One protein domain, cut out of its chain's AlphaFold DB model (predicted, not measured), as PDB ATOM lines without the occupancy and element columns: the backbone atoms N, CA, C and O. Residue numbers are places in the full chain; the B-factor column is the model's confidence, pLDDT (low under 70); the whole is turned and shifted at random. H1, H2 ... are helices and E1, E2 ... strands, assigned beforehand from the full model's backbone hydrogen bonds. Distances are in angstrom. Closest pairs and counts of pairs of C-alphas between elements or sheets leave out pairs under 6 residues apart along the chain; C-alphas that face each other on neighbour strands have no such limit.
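What this domain is: This is residues 49 to 196 of the 196 residues of an uncharacterized protein of Chitinophagaceae bacterium (UniProt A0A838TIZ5). The model is a closed barrel of eight antiparallel strands, E1 to E8, ringed in chain order, with E8 beside E1 to close it. The short helix H1 sits at one end, where the sheet curls round it, and the still shorter H2 follows E6 at the other end. The printed part has 148 residues with eight named strands and two named helices, in the order E1 E2 E3 E4 E5 H1 E6 H2 E7 E8; the class is mostly strand. The whole is compact, with a radius of gyration of the C-alphas of 15.4 A, and rounded, with spans of 42 by 32 by 29 A.

Where its parts are: E1, residues 49 to 66, begins with C-alpha 49 at (98.919, 61.993, -27.149), is 38.1 A long and bends by 88 degrees at residue 63. E2 is residues 77 to 89, 36.1 A, and E3 residues 93 to 103, 32.5 A. E4 is residues 112 to 120, 23.3 A, and E5 residues 128 to 133, 15.8 A. H1, residues 137 to 142, is 8.5 A long. E6, residues 145 to 157, is 30.3 A long and bends by 66 degrees at residue 148. H2, residues 158 to 161, is 6.1 A long. E7 is residues 173 to 180, 22.8 A. E8, residues 185 to 194, is 26.7 A long and ends with C-alpha 194 at (93.908, 62.957, -25.618).

How they stand to each other: E1 to E5 form a meander, each strand the antiparallel neighbour of the one before; N 62 and O 80 of E1 and E2 are 2.9 A apart, N 85 and O 97 of E2 and E3 2.9 A, N 98 and O 118 of E3 and E4 2.9 A, and N 119 and O 129 of E4 and E5 2.9 A. The pairing is staggered: E6 pairs with E7 over residues 145 to 152, with N 148 to O 177 at 2.9 A, and with E5 over residues 152 to 157, with N 130 to O 156 at 2.8 A. E7 and E8 are a hairpin, N 176 to O 189 at 3.0 A. E1 pairs with E8 over residues 49 to 58, N 53 to O 190 at 2.9 A, and with E2 over residues 59 to 66. H1 is on the barrel and outside it, at a height over the sheet of 5.4 A; its closest C-alpha pair with E2 is Phe 137 and Thr 81, 6.7 A. H1 and H2 are apart. In H1 each O i to N i+4 pair is within hydrogen-bond range; H2 is too short for such a pair.

The domain as a whole: The two C-alphas farthest apart, of Ser 162 and Thr 182, are 44.6 A from each other. The printed part has no cut and ends at the chain's last residue, 196. H2 to E7, with 11 residues between, is the long link. The mean pLDDT of the printed part is 92.3; residues 68 to 75 are under 70.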
ATOM      1  N   TYR A  49      98.725  62.864 -25.996       92.06
ATOM      2  CA  TYR A  49      98.919  61.993 -27.149       92.06
ATOM      3  C   TYR A  49      98.097  62.497 -28.328       92.06
ATOM      4  O   TYR A  49      96.911  62.786 -28.173       92.06
ATOM      5  N   ASP A  50      98.720  62.571 -29.502       94.44
ATOM      6  CA  ASP A  50      98.031  62.852 -30.761       94.44
ATOM      7  C   ASP A  50      97.605  61.532 -31.409       94.44
ATOM      8  O   ASP A  50      98.437  60.721 -31.825       94.44
ATOM      9  N   LEU A  51      96.300  61.280 -31.430       94.94
ATOM     10  CA  LEU A  51      95.719  60.083 -32.010       94.94
ATOM     11  C   LEU A  51      95.545  60.247 -33.515       94.94
ATOM     12  O   LEU A  51      95.013  61.244 -34.002       94.94
ATOM     13  N   ASN A  52      95.907  59.195 -34.241       95.69
ATOM     14  CA  ASN A  52      95.544  58.997 -35.636       95.69
ATOM     15  C   ASN A  52      95.277  57.507 -35.863       95.69
ATOM     16  O   ASN A  52      96.138  56.756 -36.318       95.69
ATOM     17  N   ILE A  53      94.085  57.080 -35.466       95.88
ATOM     18  CA  ILE A  53      93.628  55.698 -35.582       95.88
ATOM     19  C   ILE A  53      92.937  55.538 -36.924       95.88
ATOM     20  O   ILE A  53      92.068  56.339 -37.259       95.88
ATOM     21  N   ILE A  54      93.275  54.471 -37.645       96.38
ATOM     22  CA  ILE A  54      92.567  54.043 -38.849       96.38
ATOM     23  C   ILE A  54      92.154  52.592 -38.635       96.38
ATOM     24  O   ILE A  54      92.999  51.716 -38.463       96.38
ATOM     25  N   LEU A  55      90.850  52.355 -38.644       96.69
ATOM     26  CA  LEU A  55      90.230  51.053 -38.488       96.69
ATOM     27  C   LEU A  55      89.513  50.681 -39.783       96.69
ATOM     28  O   LEU A  55      88.789  51.494 -40.350       96.69
ATOM     29  N   ASN A  56      89.683  49.440 -40.223       97.62
ATOM     30  CA  ASN A  56      88.886  48.848 -41.288       97.62
ATOM     31  C   ASN A  56      88.460  47.451 -40.841       97.62
ATOM     32  O   ASN A  56      89.278  46.534 -40.821       97.62
ATOM     33  N   THR A  57      87.211  47.318 -40.407       98.19
ATOM     34  CA  THR A  57      86.702  46.106 -39.751       98.19
ATOM     35  C   THR A  57      85.254  45.843 -40.146       98.19
ATOM     36  O   THR A  57      84.650  46.609 -40.895       98.19
ATOM     37  N   THR A  58      84.688  44.750 -39.649       98.25
ATOM     38  CA  THR A  58      83.263  44.454 -39.783       98.25
ATOM     39  C   THR A  58      82.452  45.051 -38.639       98.25
ATOM     40  O   THR A  58      82.955  45.186 -37.524       98.25
ATOM     41  N   TYR A  59      81.180  45.339 -38.895       98.44
ATOM     42  CA  TYR A  59      80.214  45.680 -37.854       98.44
ATOM     43  C   TYR A  59      79.106  44.627 -37.758       98.44
ATOM     44  O   TYR A  59      78.764  43.962 -38.741       98.44
ATOM     45  N   ASN A  60      78.516  44.509 -36.573       98.19
ATOM     46  CA  ASN A  60      77.294  43.754 -36.338       98.19
ATOM     47  C   ASN A  60      76.140  44.723 -36.082       98.19
ATOM     48  O   ASN A  60      76.305  45.722 -35.386       98.19
ATOM     49  N   PHE A  61      74.971  44.411 -36.641       97.31
ATOM     50  CA  PHE A  61      73.720  45.095 -36.336       97.31
ATOM     51  C   PHE A  61      72.688  44.054 -35.920       97.31
ATOM     52  O   PHE A  61      72.461  43.082 -36.649       97.31
ATOM     53  N   TYR A  62      72.094  44.255 -34.751       95.81
ATOM     54  CA  TYR A  62      71.063  43.396 -34.192       95.81
ATOM     55  C   TYR A  62      69.779  44.211 -34.070       95.81
ATOM     56  O   TYR A  62      69.731  45.163 -33.299       95.81
ATOM     57  N   ASP A  63      68.766  43.830 -34.842       94.62
ATOM     58  CA  ASP A  63      67.434  44.437 -34.827       94.62
ATOM     59  C   ASP A  63      66.611  43.852 -33.671       94.62
ATOM     60  O   ASP A  63      66.530  42.624 -33.530       94.62
ATOM     61  N   ASN A  64      66.020  44.719 -32.847       92.75
ATOM     62  CA  ASN A  64      65.112  44.361 -31.759       92.75
ATOM     63  C   ASN A  64      65.695  43.297 -30.800       92.75
ATOM     64  O   ASN A  64      65.028  42.334 -30.405       92.75
ATOM     65  N   ARG A  65      66.971  43.462 -30.435       90.81
ATOM     66  CA  ARG A  65      67.703  42.587 -29.515       90.81
ATOM     67  C   ARG A  65      67.181  42.752 -28.089       90.81
ATOM     68  O   ARG A  65      66.989  43.863 -27.608       90.81
ATOM     69  N   ILE A  66      67.030  41.624 -27.400       86.75
ATOM     70  CA  ILE A  66      66.833  41.566 -25.949       86.75
ATOM     71  C   ILE A  66      68.204  41.363 -25.307       86.75
ATOM     72  O   ILE A  66      68.914  40.423 -25.676       86.75
ATOM     73  N   ASP A  67      68.568  42.199 -24.336       77.50
ATOM     74  CA  ASP A  67      69.764  41.974 -23.523       77.50
ATOM     75  C   ASP A  67      69.395  41.777 -22.052       77.50
ATOM     76  O   ASP A  67      68.925  42.710 -21.396       77.50
ATOM     77  N   PRO A  68      69.591  40.561 -21.515       69.56
ATOM     78  CA  PRO A  68      69.204  40.243 -20.148       69.56
ATOM     79  C   PRO A  68      70.061  40.961 -19.095       69.56
ATOM     80  O   PRO A  68      69.701  40.940 -17.920       69.56
ATOM     81  N   TRP A  69      71.180  41.580 -19.482       67.50
ATOM     82  CA  TRP A  69      72.125  42.211 -18.559       67.50
ATOM     83  C   TRP A  69      71.969  43.727 -18.458       67.50
ATOM     84  O   TRP A  69      72.639  44.358 -17.636       67.50
ATOM     85  N   GLN A  70      71.102  44.336 -19.268       64.88
ATOM     86  CA  GLN A  70      71.040  45.788 -19.355       64.88
ATOM     87  C   GLN A  70      69.984  46.382 -18.421       64.88
ATOM     88  O   GLN A  70      68.877  46.733 -18.807       64.88
ATOM     89  N   TYR A  71      70.372  46.546 -17.156       56.91
ATOM     90  CA  TYR A  71      69.537  47.125 -16.093       56.91
ATOM     91  C   TYR A  71      69.212  48.625 -16.260       56.91
ATOM     92  O   TYR A  71      68.444  49.170 -15.470       56.91
ATOM     93  N   ALA A  72      69.819  49.313 -17.235       60.19
ATOM     94  CA  ALA A  72      69.769  50.775 -17.362       60.19
ATOM     95  C   ALA A  72      68.752  51.301 -18.390       60.19
ATOM     96  O   ALA A  72      68.486  52.501 -18.413       60.19
ATOM     97  N   ILE A  73      68.178  50.432 -19.224       64.56
ATOM     98  CA  ILE A  73      67.141  50.804 -20.191       64.56
ATOM     99  C   ILE A  73      65.790  50.289 -19.697       64.56
ATOM    100  O   ILE A  73      65.638  49.131 -19.325       64.56
ATOM    101  N   THR A  74      64.789  51.167 -19.660       64.81
ATOM    102  CA  THR A  74      63.417  50.808 -19.259       64.81
ATOM    103  C   THR A  74      62.685  49.990 -20.323       64.81
ATOM    104  O   THR A  74      61.567  49.536 -20.092       64.81
ATOM    105  N   GLU A  75      63.291  49.832 -21.498       68.31
ATOM    106  CA  GLU A  75      62.760  49.094 -22.634       68.31
ATOM    107  C   GLU A  75      63.505  47.762 -22.746       68.31
ATOM    108  O   GLU A  75      64.732  47.728 -22.734       68.31
ATOM    109  N   SER A  76      62.772  46.650 -22.829       74.69
ATOM    110  CA  SER A  76      63.370  45.307 -22.875       74.69
ATOM    111  C   SER A  76      64.058  44.985 -24.205       74.69
ATOM    112  O   SER A  76      64.793  44.001 -24.277       74.69
ATOM    113  N   ASN A  77      63.797  45.785 -25.245       87.50
ATOM    114  CA  ASN A  77      64.316  45.580 -26.590       87.50
ATOM    115  C   ASN A  77      64.971  46.861 -27.116       87.50
ATOM    116  O   ASN A  77      64.474  47.959 -26.869       87.50
ATOM    117  N   PHE A  78      66.032  46.707 -27.899       92.06
ATOM    118  CA  PHE A  78      66.754  47.800 -28.550       92.06
ATOM    119  C   PHE A  78      67.432  47.306 -29.828       92.06
ATOM    120  O   PHE A  78      67.683  46.112 -29.994       92.06
ATOM    121  N   ASP A  79      67.774  48.236 -30.708       95.12
ATOM    122  CA  ASP A  79      68.682  47.959 -31.813       95.12
ATOM    123  C   ASP A  79      70.117  48.165 -31.338       95.12
ATOM    124  O   ASP A  79      70.411  49.152 -30.661       95.12
ATOM    125  N   LEU A  80      71.011  47.238 -31.679       95.19
ATOM    126  CA  LEU A  80      72.422  47.311 -31.302       95.19
ATOM    127  C   LEU A  80      73.311  47.363 -32.533       95.19
ATOM    128  O   LEU A  80      73.328  46.410 -33.314       95.19
ATOM    129  N   THR A  81      74.129  48.406 -32.624       97.62
ATOM    130  CA  THR A  81      75.297  48.421 -33.505       97.62
ATOM    131  C   THR A  81      76.560  48.154 -32.690       97.62
ATOM    132  O   THR A  81      76.802  48.806 -31.676       97.62
ATOM    133  N   GLU A  82      77.384  47.214 -33.148       97.56
ATOM    134  CA  GLU A  82      78.663  46.860 -32.530       97.56
ATOM    135  C   GLU A  82      79.782  46.869 -33.580       97.56
ATOM    136  O   GLU A  82      79.679  46.221 -34.625       97.56
ATOM    137  N   ILE A  83      80.868  47.584 -33.291       98.19
ATOM    138  CA  ILE A  83      82.094  47.599 -34.093       98.19
ATOM    139  C   ILE A  83      83.256  47.297 -33.159       98.19
ATOM    140  O   ILE A  83      83.499  48.038 -32.207       98.19
ATOM    141  N   ILE A  84      83.994  46.231 -33.455       97.12
ATOM    142  CA  ILE A  84      85.180  45.846 -32.692       97.12
ATOM    143  C   ILE A  84      86.379  45.856 -33.629       97.12
ATOM    144  O   ILE A  84      86.347  45.323 -34.743       97.12
ATOM    145  N   GLY A  85      87.434  46.514 -33.177       96.38
ATOM    146  CA  GLY A  85      88.616  46.783 -33.962       96.38
ATOM    147  C   GLY A  85      89.889  46.720 -33.145       96.38
ATOM    148  O   GLY A  85      89.860  46.778 -31.921       96.38
ATOM    149  N   LYS A  86      91.015  46.656 -33.849       95.69
ATOM    150  CA  LYS A  86      92.343  46.822 -33.267       95.69
ATOM    151  C   LYS A  86      93.092  47.909 -34.010       95.69
ATOM    152  O   LYS A  86      92.973  48.019 -35.230       95.69
ATOM    153  N   ALA A  87      93.877  48.688 -33.283       93.69
ATOM    154  CA  ALA A  87      94.786  49.662 -33.861       93.69
ATOM    155  C   ALA A  87      96.106  49.681 -33.101       93.69
ATOM    156  O   ALA A  87      96.141  49.500 -31.888       93.69
ATOM    157  N   ASN A  88      97.195  49.943 -33.814       91.62
ATOM    158  CA  ASN A  88      98.489  50.200 -33.203       91.62
ATOM    159  C   ASN A  88      98.698  51.715 -33.091       91.62
ATOM    160  O   ASN A  88      98.614  52.428 -34.091       91.62
ATOM    161  N   LEU A  89      98.987  52.190 -31.885       88.19
ATOM    162  CA  LEU A  89      99.215  53.585 -31.531       88.19
ATOM    163  C   LEU A  89     100.667  53.769 -31.078       88.19
ATOM    164  O   LEU A  89     100.938  53.660 -29.889       88.19
ATOM    165  N   PRO A  90     101.643  54.033 -31.959       81.69
ATOM    166  CA  PRO A  90     103.010  54.305 -31.520       81.69
ATOM    167  C   PRO A  90     103.095  55.580 -30.656       81.69
ATOM    168  O   PRO A  90     102.468  56.579 -31.004       81.69
ATOM    169  N   PRO A  91     103.886  55.599 -29.564       83.88
ATOM    170  CA  PRO A  91     104.688  54.504 -29.003       83.88
ATOM    171  C   PRO A  91     103.935  53.618 -27.984       83.88
ATOM    172  O   PRO A  91     104.556  52.781 -27.340       83.88
ATOM    173  N   LEU A  92     102.627  53.817 -27.800       83.69
ATOM    174  CA  LEU A  92     101.789  53.145 -26.800       83.69
ATOM    175  C   LEU A  92     101.505  51.658 -27.091       83.69
ATOM    176  O   LEU A  92     101.255  50.907 -26.153       83.69
ATOM    177  N   GLY A  93     101.560  51.228 -28.353       90.00
ATOM    178  CA  GLY A  93     101.349  49.833 -28.761       90.00
ATOM    179  C   GLY A  93      99.932  49.542 -29.260       90.00
ATOM    180  O   GLY A  93      99.252  50.437 -29.759       90.00
ATOM    181  N   GLU A  94      99.498  48.283 -29.178       93.62
ATOM    182  CA  GLU A  94      98.178  47.844 -29.652       93.62
ATOM    183  C   GLU A  94      97.057  48.262 -28.688       93.62
ATOM    184  O   GLU A  94      97.221  48.203 -27.470       93.62
ATOM    185  N   PHE A  95      95.916  48.660 -29.248       94.12
ATOM    186  CA  PHE A  95      94.671  48.999 -28.562       94.12
ATOM    187  C   PHE A  95      93.499  48.275 -29.223       94.12
ATOM    188  O   PHE A  95      93.396  48.242 -30.452       94.12
ATOM    189  N   ASP A  96      92.593  47.757 -28.400       95.56
ATOM    190  CA  ASP A  96      91.246  47.392 -28.811       95.56
ATOM    191  C   ASP A  96      90.376  48.655 -28.889       95.56
ATOM    192  O   ASP A  96      90.476  49.567 -28.060       95.56
ATOM    193  N   ILE A  97      89.499  48.689 -29.886       96.50
ATOM    194  CA  ILE A  97      88.525  49.753 -30.116       96.50
ATOM    195  C   ILE A  97      87.144  49.116 -30.118       96.50
ATOM    196  O   ILE A  97      86.873  48.238 -30.937       96.50
ATOM    197  N   TYR A  98      86.274  49.593 -29.236       96.44
ATOM    198  CA  TYR A  98      84.884  49.169 -29.135       96.44
ATOM    199  C   TYR A  98      83.991  50.364 -29.436       96.44
ATOM    200  O   TYR A  98      84.065  51.369 -28.734       96.44
ATOM    201  N   VAL A  99      83.154  50.253 -30.460       97.31
ATOM    202  CA  VAL A  99      82.048  51.182 -30.711       97.31
ATOM    203  C   VAL A  99      80.760  50.429 -30.458       97.31
ATOM    204  O   VAL A  99      80.536  49.370 -31.045       97.31
ATOM    205  N   MET A 100      79.925  50.975 -29.588       96.12
ATOM    206  CA  MET A 100      78.630  50.399 -29.264       96.12
ATOM    207  C   MET A 100      77.567  51.481 -29.305       96.12
ATOM    208  O   MET A 100      77.782  52.576 -28.796       96.12
ATOM    209  N   GLU A 101      76.426  51.161 -29.903       95.75
ATOM    210  CA  GLU A 101      75.258  52.033 -29.993       95.75
ATOM    211  C   GLU A 101      73.998  51.222 -29.698       95.75
ATOM    212  O   GLU A 101      73.704  50.257 -30.398       95.75
ATOM    213  N   TYR A 102      73.247  51.659 -28.693       93.81
ATOM    214  CA  TYR A 102      71.937  51.151 -28.309       93.81
ATOM    215  C   TYR A 102      70.882  52.169 -28.737       93.81
ATOM    216  O   TYR A 102      70.857  53.293 -28.226       93.81
ATOM    217  N   ALA A 103      70.001  51.785 -29.652       94.56
ATOM    218  CA  ALA A 103      68.991  52.665 -30.228       94.56
ATOM    219  C   ALA A 103      67.566  52.134 -30.020       94.56
ATOM    220  O   ALA A 103      67.336  50.939 -29.840       94.56
ATOM    221  N   ASP A 104      66.601  53.050 -30.050       93.31
ATOM    222  CA  ASP A 104      65.163  52.756 -30.078       93.31
ATOM    223  C   ASP A 104      64.834  51.833 -31.250       93.31
ATOM    224  O   ASP A 104      65.383  52.038 -32.324       93.31
ATOM    225  N   THR A 105      63.963  50.835 -31.081       93.50
ATOM    226  CA  THR A 105      63.677  49.826 -32.123       93.50
ATOM    227  C   THR A 105      62.751  50.328 -33.226       93.50
ATOM    228  O   THR A 105      62.642  49.703 -34.281       93.50
ATOM    229  N   ALA A 106      62.077  51.472 -33.053       93.06
ATOM    230  CA  ALA A 106      61.172  51.957 -34.083       93.06
ATOM    231  C   ALA A 106      61.958  52.300 -35.358       93.06
ATOM    232  O   ALA A 106      62.996  52.970 -35.336       93.06
ATOM    233  N   SER A 107      61.454  51.834 -36.500       87.38
ATOM    234  CA  SER A 107      62.172  51.876 -37.778       87.38
ATOM    235  C   SER A 107      62.572  53.288 -38.211       87.38
ATOM    236  O   SER A 107      63.626  53.464 -38.814       87.38
ATOM    237  N   LEU A 108      61.779  54.305 -37.867       90.88
ATOM    238  CA  LEU A 108      62.032  55.715 -38.200       90.88
ATOM    239  C   LEU A 108      62.626  56.526 -37.044       90.88
ATOM    240  O   LEU A 108      62.811  57.734 -37.179       90.88
ATOM    241  N   SER A 109      62.908  55.893 -35.907       93.69
ATOM    242  CA  SER A 109      63.492  56.581 -34.762       93.69
ATOM    243  C   SER A 109      64.988  56.803 -34.964       93.69
ATOM    244  O   SER A 109      65.698  55.926 -35.462       93.69
ATOM    245  N   ASP A 110      65.446  57.990 -34.565       93.12
ATOM    246  CA  ASP A 110      66.861  58.370 -34.459       93.12
ATOM    247  C   ASP A 110      67.307  58.432 -32.984       93.12
ATOM    248  O   ASP A 110      68.396  58.909 -32.670       93.12
ATOM    249  N   LYS A 111      66.448  57.990 -32.058       93.69
ATOM    250  CA  LYS A 111      66.707  58.035 -30.620       93.69
ATOM    251  C   LYS A 111      67.773  57.006 -30.249       93.69
ATOM    252  O   LYS A 111      67.577  55.804 -30.420       93.69
ATOM    253  N   ILE A 112      68.870  57.507 -29.696       93.38
ATOM    254  CA  ILE A 112      69.941  56.718 -29.091       93.38
ATOM    255  C   ILE A 112      69.713  56.700 -27.580       93.38
ATOM    256  O   ILE A 112      69.540  57.753 -26.965       93.38
ATOM    257  N   TYR A 113      69.674  55.509 -26.988       90.12
ATOM    258  CA  TYR A 113      69.643  55.340 -25.534       90.12
ATOM    259  C   TYR A 113      71.011  55.585 -24.932       90.12
ATOM    260  O   TYR A 113      71.141  56.274 -23.923       90.12
ATOM    261  N   TRP A 114      72.014  54.975 -25.552       88.50
ATOM    262  CA  TRP A 114      73.389  55.050 -25.119       88.50
ATOM    263  C   TRP A 114      74.303  54.635 -26.260       88.50
ATOM    264  O   TRP A 114      74.064  53.644 -26.941       88.50
ATOM    265  N   ASP A 115      75.380  55.372 -26.425       92.06
ATOM    266  CA  ASP A 115      76.460  55.075 -27.332       92.06
ATOM    267  C   ASP A 115      77.798  55.377 -26.654       92.06
ATOM    268  O   ASP A 115      77.896  56.226 -25.763       92.06
ATOM    269  N   TYR A 116      78.841  54.660 -27.055       92.38
ATOM    270  CA  TYR A 116      80.198  55.025 -26.684       92.38
ATOM    271  C   TYR A 116      81.232  54.480 -27.657       92.38
ATOM    272  O   TYR A 116      81.034  53.461 -28.325       92.38
ATOM    273  N   ILE A 117      82.389  55.141 -27.667       95.62
ATOM    274  CA  ILE A 117      83.632  54.577 -28.189       95.62
ATOM    275  C   ILE A 117      84.597  54.408 -27.026       95.62
ATOM    276  O   ILE A 117      84.919  55.385 -26.352       95.62
ATOM    277  N   GLN A 118      85.087  53.188 -26.819       95.69
ATOM    278  CA  GLN A 118      86.166  52.884 -25.888       95.69
ATOM    279  C   GLN A 118      87.424  52.475 -26.653       95.69
ATOM    280  O   GLN A 118      87.363  51.663 -27.573       95.69
ATOM    281  N   ILE A 119      88.567  53.011 -26.231       94.75
ATOM    282  CA  ILE A 119      89.897  52.646 -26.725       94.75
ATOM    283  C   ILE A 119      90.708  52.184 -25.514       94.75
ATOM    284  O   ILE A 119      90.919  52.974 -24.593       94.75
ATOM    285  N   SER A 120      91.134  50.923 -25.482       93.12
ATOM    286  CA  SER A 120      91.823  50.309 -24.329       93.12
ATOM    287  C   SER A 120      92.915  49.339 -24.769       93.12
ATOM    288  O   SER A 120      92.810  48.756 -25.840       93.12
ATOM    289  N   ILE A 121      93.950  49.128 -23.956       87.31
ATOM    290  CA  ILE A 121      94.959  48.100 -24.269       87.31
ATOM    291  C   ILE A 121      94.309  46.697 -24.251       87.31
ATOM    292  O   ILE A 121      93.506  46.414 -23.359       87.31
ATOM    293  N   PRO A 122      94.642  45.790 -25.189       83.75
ATOM    294  CA  PRO A 122      94.047  44.465 -25.244       83.75
ATOM    295  C   PRO A 122      94.251  43.672 -23.956       83.75
ATOM    296  O   PRO A 122      95.352  43.598 -23.411       83.75
ATOM    297  N   GLY A 123      93.175  43.051 -23.473       74.31
ATOM    298  CA  GLY A 123      93.205  42.192 -22.285       74.31
ATOM    299  C   GLY A 123      93.418  42.919 -20.953       74.31
ATOM    300  O   GLY A 123      93.460  42.260 -19.914       74.31
ATOM    301  N   VAL A 124      93.523  44.253 -20.946       73.31
ATOM    302  CA  VAL A 124      93.626  45.055 -19.721       73.31
ATOM    303  C   VAL A 124      92.680  46.253 -19.779       73.31
ATOM    304  O   VAL A 124      92.576  46.961 -20.770       73.31
ATOM    305  N   ASN A 125      92.002  46.544 -18.670       74.31
ATOM    306  CA  ASN A 125      91.074  47.680 -18.610       74.31
ATOM    307  C   ASN A 125      91.781  49.038 -18.458       74.31
ATOM    308  O   ASN A 125      91.111  50.045 -18.269       74.31
ATOM    309  N   THR A 126      93.117  49.089 -18.467       77.81
ATOM    310  CA  THR A 126      93.911  50.316 -18.296       77.81
ATOM    311  C   THR A 126      95.260  50.196 -19.010       77.81
ATOM    312  O   THR A 126      95.896  49.151 -18.862       77.81
ATOM    313  N   PRO A 127      95.770  51.260 -19.658       85.75
ATOM    314  CA  PRO A 127      95.116  52.539 -19.911       85.75
ATOM    315  C   PRO A 127      93.932  52.422 -20.882       85.75
ATOM    316  O   PRO A 127      93.888  51.536 -21.735       85.75
ATOM    317  N   TYR A 128      92.963  53.325 -20.726       93.31
ATOM    318  CA  TYR A 128      91.793  53.428 -21.597       93.31
ATOM    319  C   TYR A 128      91.282  54.864 -21.675       93.31
ATOM    320  O   TYR A 128      91.532  55.653 -20.760       93.31
ATOM    321  N   ILE A 129      90.508  55.153 -22.718       95.44
ATOM    322  CA  ILE A 129      89.600  56.299 -22.807       95.44
ATOM    323  C   ILE A 129      88.226  55.839 -23.294       95.44
ATOM    324  O   ILE A 129      88.125  54.853 -24.023       95.44
ATOM    325  N   SER A 130      87.173  56.537 -22.879       96.31
ATOM    326  CA  SER A 130      85.798  56.298 -23.318       96.31
ATOM    327  C   SER A 130      84.992  57.598 -23.342       96.31
ATOM    328  O   SER A 130      85.258  58.527 -22.569       96.31
ATOM    329  N   GLY A 131      84.016  57.694 -24.238       96.44
ATOM    330  CA  GLY A 131      83.204  58.893 -24.399       96.44
ATOM    331  C   GLY A 131      82.041  58.717 -25.362       96.44
ATOM    332  O   GLY A 131      81.889  57.656 -25.964       96.44
ATOM    333  N   ASP A 132      81.259  59.784 -25.506       95.56
ATOM    334  CA  ASP A 132      80.078  59.816 -26.372       95.56
ATOM    335  C   ASP A 132      80.484  59.986 -27.838       95.56
ATOM    336  O   ASP A 132      81.378  60.782 -28.154       95.56
ATOM    337  N   CYS A 133      79.778  59.304 -28.730       96.12
ATOM    338  CA  CYS A 133      79.923  59.376 -30.172       96.12
ATOM    339  C   CYS A 133      78.797  60.229 -30.779       96.12
ATOM    340  O   CYS A 133      77.620  60.081 -30.480       96.12
ATOM    341  N   SER A 134      79.120  61.125 -31.707       96.94
ATOM    342  CA  SER A 134      78.076  61.899 -32.394       96.94
ATOM    343  C   SER A 134      77.460  61.170 -33.599       96.94
ATOM    344  O   SER A 134      76.614  61.747 -34.284       96.94
ATOM    345  N   ILE A 135      77.950  59.977 -33.949       97.81
ATOM    346  CA  ILE A 135      77.486  59.210 -35.113       97.81
ATOM    347  C   ILE A 135      76.285  58.361 -34.706       97.81
ATOM    348  O   ILE A 135      76.397  57.562 -33.784       97.81
ATOM    349  N   ASN A 136      75.184  58.477 -35.453       97.50
ATOM    350  CA  ASN A 136      74.056  57.552 -35.371       97.50
ATOM    351  C   ASN A 136      74.224  56.452 -36.438       97.50
ATOM    352  O   ASN A 136      73.909  56.658 -37.616       97.50
ATOM    353  N   PHE A 137      74.777  55.307 -36.047       97.81
ATOM    354  CA  PHE A 137      75.048  54.183 -36.935       97.81
ATOM    355  C   PHE A 137      73.771  53.477 -37.382       97.81
ATOM    356  O   PHE A 137      73.679  53.136 -38.560       97.81
ATOM    357  N   LYS A 138      72.758  53.319 -36.521       96.94
ATOM    358  CA  LYS A 138      71.447  52.782 -36.916       96.94
ATOM    359  C   LYS A 138      70.872  53.564 -38.095       96.94
ATOM    360  O   LYS A 138      70.457  52.971 -39.094       96.94
ATOM    361  N   LYS A 139      70.859  54.895 -38.000       97.31
ATOM    362  CA  LYS A 139      70.390  55.776 -39.073       97.31
ATOM    363  C   LYS A 139      71.199  55.561 -40.346       97.31
ATOM    364  O   LYS A 139      70.607  55.364 -41.403       97.31
ATOM    365  N   LEU A 140      72.527  55.534 -40.230       97.69
ATOM    366  CA  LEU A 140      73.421  55.314 -41.363       97.69
ATOM    367  C   LEU A 140      73.158  53.962 -42.046       97.69
ATOM    368  O   LEU A 140      73.100  53.889 -43.268       97.69
ATOM    369  N   ILE A 141      72.946  52.896 -41.273       97.62
ATOM    370  CA  ILE A 141      72.620  51.558 -41.785       97.62
ATOM    371  C   ILE A 141      71.268  51.573 -42.505       97.62
ATOM    372  O   ILE A 141      71.162  51.066 -43.622       97.62
ATOM    373  N   ARG A 142      70.245  52.195 -41.907       96.56
ATOM    374  CA  ARG A 142      68.905  52.330 -42.502       96.56
ATOM    375  C   ARG A 142      68.923  53.104 -43.822       96.56
ATOM    376  O   ARG A 142      68.170  52.771 -44.731       96.56
ATOM    377  N   GLU A 143      69.779  54.116 -43.933       97.12
ATOM    378  CA  GLU A 143      69.947  54.939 -45.139       97.12
ATOM    379  C   GLU A 143      70.825  54.271 -46.217       97.12
ATOM    380  O   GLU A 143      71.025  54.840 -47.289       97.12
ATOM    381  N   GLY A 144      71.295  53.039 -45.985       98.00
ATOM    382  CA  GLY A 144      72.068  52.256 -46.955       98.00
ATOM    383  C   GLY A 144      73.587  52.398 -46.824       98.00
ATOM    384  O   GLY A 144      74.327  51.944 -47.699       98.00
ATOM    385  N   GLY A 145      74.070  52.981 -45.729       98.25
ATOM    386  CA  GLY A 145      75.483  53.245 -45.487       98.25
ATOM    387  C   GLY A 145      75.962  54.536 -46.149       98.25
ATOM    388  O   GLY A 145      75.195  55.463 -46.389       98.25
ATOM    389  N   GLY A 146      77.258  54.601 -46.442       98.56
ATOM    390  CA  GLY A 146      77.903  55.763 -47.047       98.56
ATOM    391  C   GLY A 146      78.927  56.437 -46.132       98.56
ATOM    392  O   GLY A 146      79.286  55.889 -45.084       98.56
ATOM    393  N   PRO A 147      79.472  57.589 -46.562       98.62
ATOM    394  CA  PRO A 147      80.443  58.342 -45.784       98.62
ATOM    395  C   PRO A 147      79.796  58.997 -44.562       98.62
ATOM    396  O   PRO A 147      78.641  59.415 -44.607       98.62
ATOM    397  N   PHE A 148      80.568  59.146 -43.491       98.56
ATOM    398  CA  PHE A 148      80.134  59.831 -42.278       98.56
ATOM    399  C   PHE A 148      81.252  60.681 -41.674       98.56
ATOM    400  O   PHE A 148      82.441  60.416 -41.876       98.56
ATOM    401  N   SER A 149      80.843  61.673 -40.884       98.56
ATOM    402  CA  SER A 149      81.713  62.546 -40.093       98.56
ATOM    403  C   SER A 149      81.047  62.848 -38.757       98.56
ATOM    404  O   SER A 149      79.827  62.989 -38.691       98.56
ATOM    405  N   GLY A 150      81.840  62.966 -37.699       98.25
ATOM    406  CA  GLY A 150      81.331  63.214 -36.356       98.25
ATOM    407  C   GLY A 150      82.443  63.472 -35.356       98.25
ATOM    408  O   GLY A 150      83.577  63.781 -35.729       98.25
ATOM    409  N   THR A 151      82.123  63.337 -34.078       98.44
ATOM    410  CA  THR A 151      83.063  63.557 -32.985       98.44
ATOM    411  C   THR A 151      82.938  62.507 -31.890       98.44
ATOM    412  O   THR A 151      81.896  61.877 -31.726       98.44
ATOM    413  N   LEU A 152      84.023  62.333 -31.139       98.12
ATOM    414  CA  LEU A 152      84.074  61.584 -29.890       98.12
ATOM    415  C   LEU A 152      84.453  62.544 -28.758       98.12
ATOM    416  O   LEU A 152      85.581  63.043 -28.696       98.12
ATOM    417  N   ALA A 153      83.506  62.811 -27.864       97.06
ATOM    418  CA  ALA A 153      83.734  63.616 -26.671       97.06
ATOM    419  C   ALA A 153      84.213  62.709 -25.531       97.06
ATOM    420  O   ALA A 153      83.410  62.046 -24.876       97.06
ATOM    421  N   VAL A 154      85.528  62.663 -25.297       97.38
ATOM    422  CA  VAL A 154      86.118  61.830 -24.238       97.38
ATOM    423  C   VAL A 154      85.634  62.312 -22.868       97.38
ATOM    424  O   VAL A 154      85.832  63.470 -22.504       97.38
ATOM    425  N   LYS A 155      85.010  61.417 -22.098       94.62
ATOM    426  CA  LYS A 155      84.478  61.705 -20.753       94.62
ATOM    427  C   LYS A 155      85.227  60.967 -19.656       94.62
ATOM    428  O   LYS A 155      85.391  61.489 -18.555       94.62
ATOM    429  N   TYR A 156      85.677  59.756 -19.959       93.69
ATOM    430  CA  TYR A 156      86.295  58.845 -19.011       93.69
ATOM    431  C   TYR A 156      87.615  58.328 -19.568       93.69
ATOM    432  O   TYR A 156      87.840  58.293 -20.775       93.69
ATOM    433  N   GLY A 157      88.496  57.907 -18.673       93.88
ATOM    434  CA  GLY A 157      89.783  57.338 -19.038       93.88
ATOM    435  C   GLY A 157      90.688  57.177 -17.831       93.88
ATOM    436  O   GLY A 157      90.378  57.673 -16.742       93.88
ATOM    437  N   SER A 158      91.813  56.488 -17.997       92.56
ATOM    438  CA  SER A 158      92.713  56.193 -16.871       92.56
ATOM    439  C   SER A 158      93.324  57.463 -16.255       92.56
ATOM    440  O   SER A 158      93.447  57.540 -15.029       92.56
ATOM    441  N   ALA A 159      93.532  58.513 -17.052       90.62
ATOM    442  CA  ALA A 159      94.002  59.820 -16.606       90.62
ATOM    443  C   ALA A 159      93.040  60.560 -15.652       90.62
ATOM    444  O   ALA A 159      93.474  61.434 -14.891       90.62
ATOM    445  N   THR A 160      91.747  60.199 -15.621       90.88
ATOM    446  CA  THR A 160      90.784  60.798 -14.671       90.88
ATOM    447  C   THR A 160      91.147  60.540 -13.212       90.88
ATOM    448  O   THR A 160      90.804  61.343 -12.347       90.88
ATOM    449  N   ARG A 161      91.910  59.470 -12.933       86.38
ATOM    450  CA  ARG A 161      92.414  59.156 -11.586       86.38
ATOM    451  C   ARG A 161      93.291  60.271 -11.018       86.38
ATOM    452  O   ARG A 161      93.285  60.492  -9.812       86.38
ATOM    453  N   SER A 162      94.037  60.967 -11.875       86.00
ATOM    454  CA  SER A 162      94.898  62.086 -11.477       86.00
ATOM    455  C   SER A 162      94.168  63.426 -11.520       86.00
ATOM    456  O   SER A 162      94.507  64.340 -10.770       86.00
ATOM    457  N   ASN A 163      93.187  63.573 -12.411       88.50
ATOM    458  CA  ASN A 163      92.367  64.771 -12.515       88.50
ATOM    459  C   ASN A 163      91.011  64.422 -13.162       88.50
ATOM    460  O   ASN A 163      90.978  64.171 -14.367       88.50
ATOM    461  N   PRO A 164      89.890  64.458 -12.417       90.06
ATOM    462  CA  PRO A 164      88.581  64.050 -12.938       90.06
ATOM    463  C   PRO A 164      88.077  64.929 -14.091       90.06
ATOM    464  O   PRO A 164      87.252  64.487 -14.879       90.06
ATOM    465  N   ASN A 165      88.611  66.145 -14.232       92.38
ATOM    466  CA  ASN A 165      88.249  67.095 -15.283       92.38
ATOM    467  C   ASN A 165      89.299  67.151 -16.405       92.38
ATOM    468  O   ASN A 165      89.315  68.099 -17.181       92.38
ATOM    469  N   ILE A 166      90.218  66.181 -16.497       92.75
ATOM    470  CA  ILE A 166      91.338  66.261 -17.447       92.75
ATOM    471  C   ILE A 166      90.888  66.381 -18.912       92.75
ATOM    472  O   ILE A 166      91.563  67.029 -19.704       92.75
ATOM    473  N   PHE A 167      89.733  65.808 -19.251       94.69
ATOM    474  CA  PHE A 167      89.184  65.841 -20.603       94.69
ATOM    475  C   PHE A 167      88.275  67.046 -20.872       94.69
ATOM    476  O   PHE A 167      88.000  67.339 -22.030       94.69
ATOM    477  N   SER A 168      87.842  67.793 -19.847       92.31
ATOM    478  CA  SER A 168      86.840  68.859 -20.022       92.31
ATOM    479  C   SER A 168      87.342  70.053 -20.839       92.31
ATOM    480  O   SER A 168      86.548  70.888 -21.258       92.31
ATOM    481  N   THR A 169      88.659  70.175 -21.016       87.62
ATOM    482  CA  THR A 169      89.300  71.248 -21.788       87.62
ATOM    483  C   THR A 169      89.767  70.798 -23.169       87.62
ATOM    484  O   THR A 169      90.244  71.633 -23.937       87.62
ATOM    485  N   LEU A 170      89.692  69.501 -23.483       93.62
ATOM    486  CA  LEU A 170      90.101  68.996 -24.788       93.62
ATOM    487  C   LEU A 170      88.969  69.171 -25.807       93.62
ATOM    488  O   LEU A 170      87.803  68.938 -25.478       93.62
ATOM    489  N   PRO A 171      89.286  69.557 -27.055       96.88
ATOM    490  CA  PRO A 171      88.310  69.469 -28.126       96.88
ATOM    491  C   PRO A 171      87.932  67.996 -28.364       96.88
ATOM    492  O   PRO A 171      88.786  67.118 -28.204       96.88
ATOM    493  N   PRO A 172      86.692  67.703 -28.791       97.88
ATOM    494  CA  PRO A 172      86.314  66.353 -29.187       97.88
ATOM    495  C   PRO A 172      87.231  65.799 -30.284       97.88
ATOM    496  O   PRO A 172      87.606  66.514 -31.223       97.88
ATOM    497  N   LEU A 173      87.543  64.507 -30.190       98.38
ATOM    498  CA  LEU A 173      88.254  63.784 -31.238       98.38
ATOM    499  C   LEU A 173      87.391  63.772 -32.502       98.38
ATOM    500  O   LEU A 173      86.173  63.629 -32.430       98.38
ATOM    501  N   GLN A 174      88.011  63.936 -33.661       98.62
ATOM    502  CA  GLN A 174      87.332  63.942 -34.951       98.62
ATOM    503  C   GLN A 174      87.141  62.512 -35.447       98.62
ATOM    504  O   GLN A 174      88.102  61.741 -35.496       98.62
ATOM    505  N   LEU A 175      85.914  62.183 -35.845       98.62
ATOM    506  CA  LEU A 175      85.545  60.911 -36.454       98.62
ATOM    507  C   LEU A 175      85.233  61.124 -37.932       98.62
ATOM    508  O   LEU A 175      84.536  62.067 -38.303       98.62
ATOM    509  N   SER A 176      85.716  60.228 -38.783       98.69
ATOM    510  CA  SER A 176      85.331  60.186 -40.198       98.69
ATOM    511  C   SER A 176      85.431  58.770 -40.731       98.69
ATOM    512  O   SER A 176      86.184  57.961 -40.190       98.69
ATOM    513  N   GLY A 177      84.688  58.452 -41.781       98.56
ATOM    514  CA  GLY A 177      84.701  57.095 -42.292       98.56
ATOM    515  C   GLY A 177      83.659  56.808 -43.349       98.56
ATOM    516  O   GLY A 177      83.076  57.715 -43.941       98.56
ATOM    517  N   SER A 178      83.437  55.520 -43.577       98.69
ATOM    518  CA  SER A 178      82.352  55.014 -44.405       98.69
ATOM    519  C   SER A 178      81.840  53.675 -43.884       98.69
ATOM    520  O   SER A 178      82.584  52.897 -43.285       98.69
ATOM    521  N   LEU A 179      80.556  53.415 -44.109       98.69
ATOM    522  CA  LEU A 179      79.900  52.155 -43.780       98.69
ATOM    523  C   LEU A 179      79.322  51.538 -45.053       98.69
ATOM    524  O   LEU A 179      78.654  52.216 -45.831       98.69
ATOM    525  N   ASN A 180      79.560  50.247 -45.266       98.56
ATOM    526  CA  ASN A 180      78.992  49.482 -46.369       98.56
ATOM    527  C   ASN A 180      78.061  48.403 -45.814       98.56
ATOM    528  O   ASN A 180      78.522  47.433 -45.210       98.56
ATOM    529  N   VAL A 181      76.756  48.559 -46.045       98.19
ATOM    530  CA  VAL A 181      75.736  47.632 -45.530       98.19
ATOM    531  C   VAL A 181      75.760  46.264 -46.210       98.19
ATOM    532  O   VAL A 181      75.427  45.261 -45.582       98.19
ATOM    533  N   THR A 182      76.202  46.202 -47.468       98.06
ATOM    534  CA  THR A 182      76.274  44.961 -48.249       98.06
ATOM    535  C   THR A 182      77.397  44.062 -47.746       98.06
ATOM    536  O   THR A 182      77.199  42.865 -47.567       98.06
ATOM    537  N   THR A 183      78.583  44.628 -47.504       98.19
ATOM    538  CA  THR A 183      79.752  43.868 -47.029       98.19
ATOM    539  C   THR A 183      79.879  43.852 -45.510       98.19
ATOM    540  O   THR A 183      80.758  43.173 -44.987       98.19
ATOM    541  N   ARG A 184      79.040  44.621 -44.804       98.00
ATOM    542  CA  ARG A 184      79.138  44.895 -43.363       98.00
ATOM    543  C   ARG A 184      80.503  45.425 -42.927       98.00
ATOM    544  O   ARG A 184      80.946  45.160 -41.816       98.00
ATOM    545  N   ILE A 185      81.181  46.160 -43.808       98.38
ATOM    546  CA  ILE A 185      82.491  46.756 -43.522       98.38
ATOM    547  C   ILE A 185      82.289  48.200 -43.082       98.38
ATOM    548  O   ILE A 185      81.503  48.934 -43.682       98.38
ATOM    549  N   VAL A 186      83.034  48.608 -42.063       98.50
ATOM    550  CA  VAL A 186      83.174  49.993 -41.633       98.50
ATOM    551  C   VAL A 186      84.647  50.386 -41.665       98.50
ATOM    552  O   VAL A 186      85.513  49.703 -41.113       98.50
ATOM    553  N   SER A 187      84.924  51.508 -42.317       98.31
ATOM    554  CA  SER A 187      86.198  52.205 -42.216       98.31
ATOM    555  C   SER A 187      86.005  53.397 -41.284       98.31
ATOM    556  O   SER A 187      85.147  54.232 -41.547       98.31
ATOM    557  N   LEU A 188      86.776  53.485 -40.202       98.44
ATOM    558  CA  LEU A 188      86.677  54.537 -39.190       98.44
ATOM    559  C   LEU A 188      88.054  55.147 -38.941       98.44
ATOM    560  O   LEU A 188      89.023  54.445 -38.680       98.44
ATOM    561  N   THR A 189      88.131  56.469 -38.983       98.31
ATOM    562  CA  THR A 189      89.304  57.249 -38.605       98.31
ATOM    563  C   THR A 189      88.984  58.076 -37.368       98.31
ATOM    564  O   THR A 189      87.979  58.788 -37.366       98.31
ATOM    565  N   ILE A 190      89.847  58.017 -36.350       98.06
ATOM    566  CA  ILE A 190      89.747  58.810 -35.112       98.06
ATOM    567  C   ILE A 190      91.004  59.667 -34.990       98.06
ATOM    568  O   ILE A 190      92.115  59.132 -34.978       98.06
ATOM    569  N   LYS A 191      90.836  60.990 -34.906       97.94
ATOM    570  CA  LYS A 191      91.949  61.947 -34.854       97.94
ATOM    571  C   LYS A 191      91.816  62.960 -33.732       97.94
ATOM    572  O   LYS A 191      90.721  63.445 -33.466       97.94
ATOM    573  N   GLY A 192      92.939  63.355 -33.146       97.19
ATOM    574  CA  GLY A 192      93.004  64.468 -32.203       97.19
ATOM    575  C   GLY A 192      93.729  64.122 -30.913       97.19
ATOM    576  O   GLY A 192      94.259  63.031 -30.740       97.19
ATOM    577  N   LYS A 193      93.745  65.079 -29.991       95.81
ATOM    578  CA  LYS A 193      94.559  65.012 -28.778       95.81
ATOM    579  C   LYS A 193      93.798  64.405 -27.609       95.81
ATOM    580  O   LYS A 193      92.633  64.731 -27.396       95.81
ATOM    581  N   THR A 194      94.468  63.562 -26.831       95.25
ATOM    582  CA  THR A 194      93.908  62.957 -25.618       95.25
ATOM    583  C   THR A 194      94.970  62.700 -24.545       95.25
ATOM    584  O   THR A 194      96.163  62.914 -24.758       95.25
ATOM    585  N   TYR A 195      94.521  62.198 -23.398       92.75
ATOM    586  CA  TYR A 195      95.340  61.659 -22.316       92.75
ATOM    587  C   TYR A 195      94.938  60.207 -22.048       92.75
ATOM    588  O   TYR A 195      93.760  59.871 -22.165       92.75
ATOM    589  N   PHE A 196      95.896  59.375 -21.651       88.50
ATOM    590  CA  PHE A 196      95.650  58.015 -21.175       88.50
ATOM    591  C   PHE A 196      95.877  57.924 -19.677       88.50
ATOM    592  O   PHE A 196      96.864  58.500 -19.172       88.50
TER     593      PHE A 196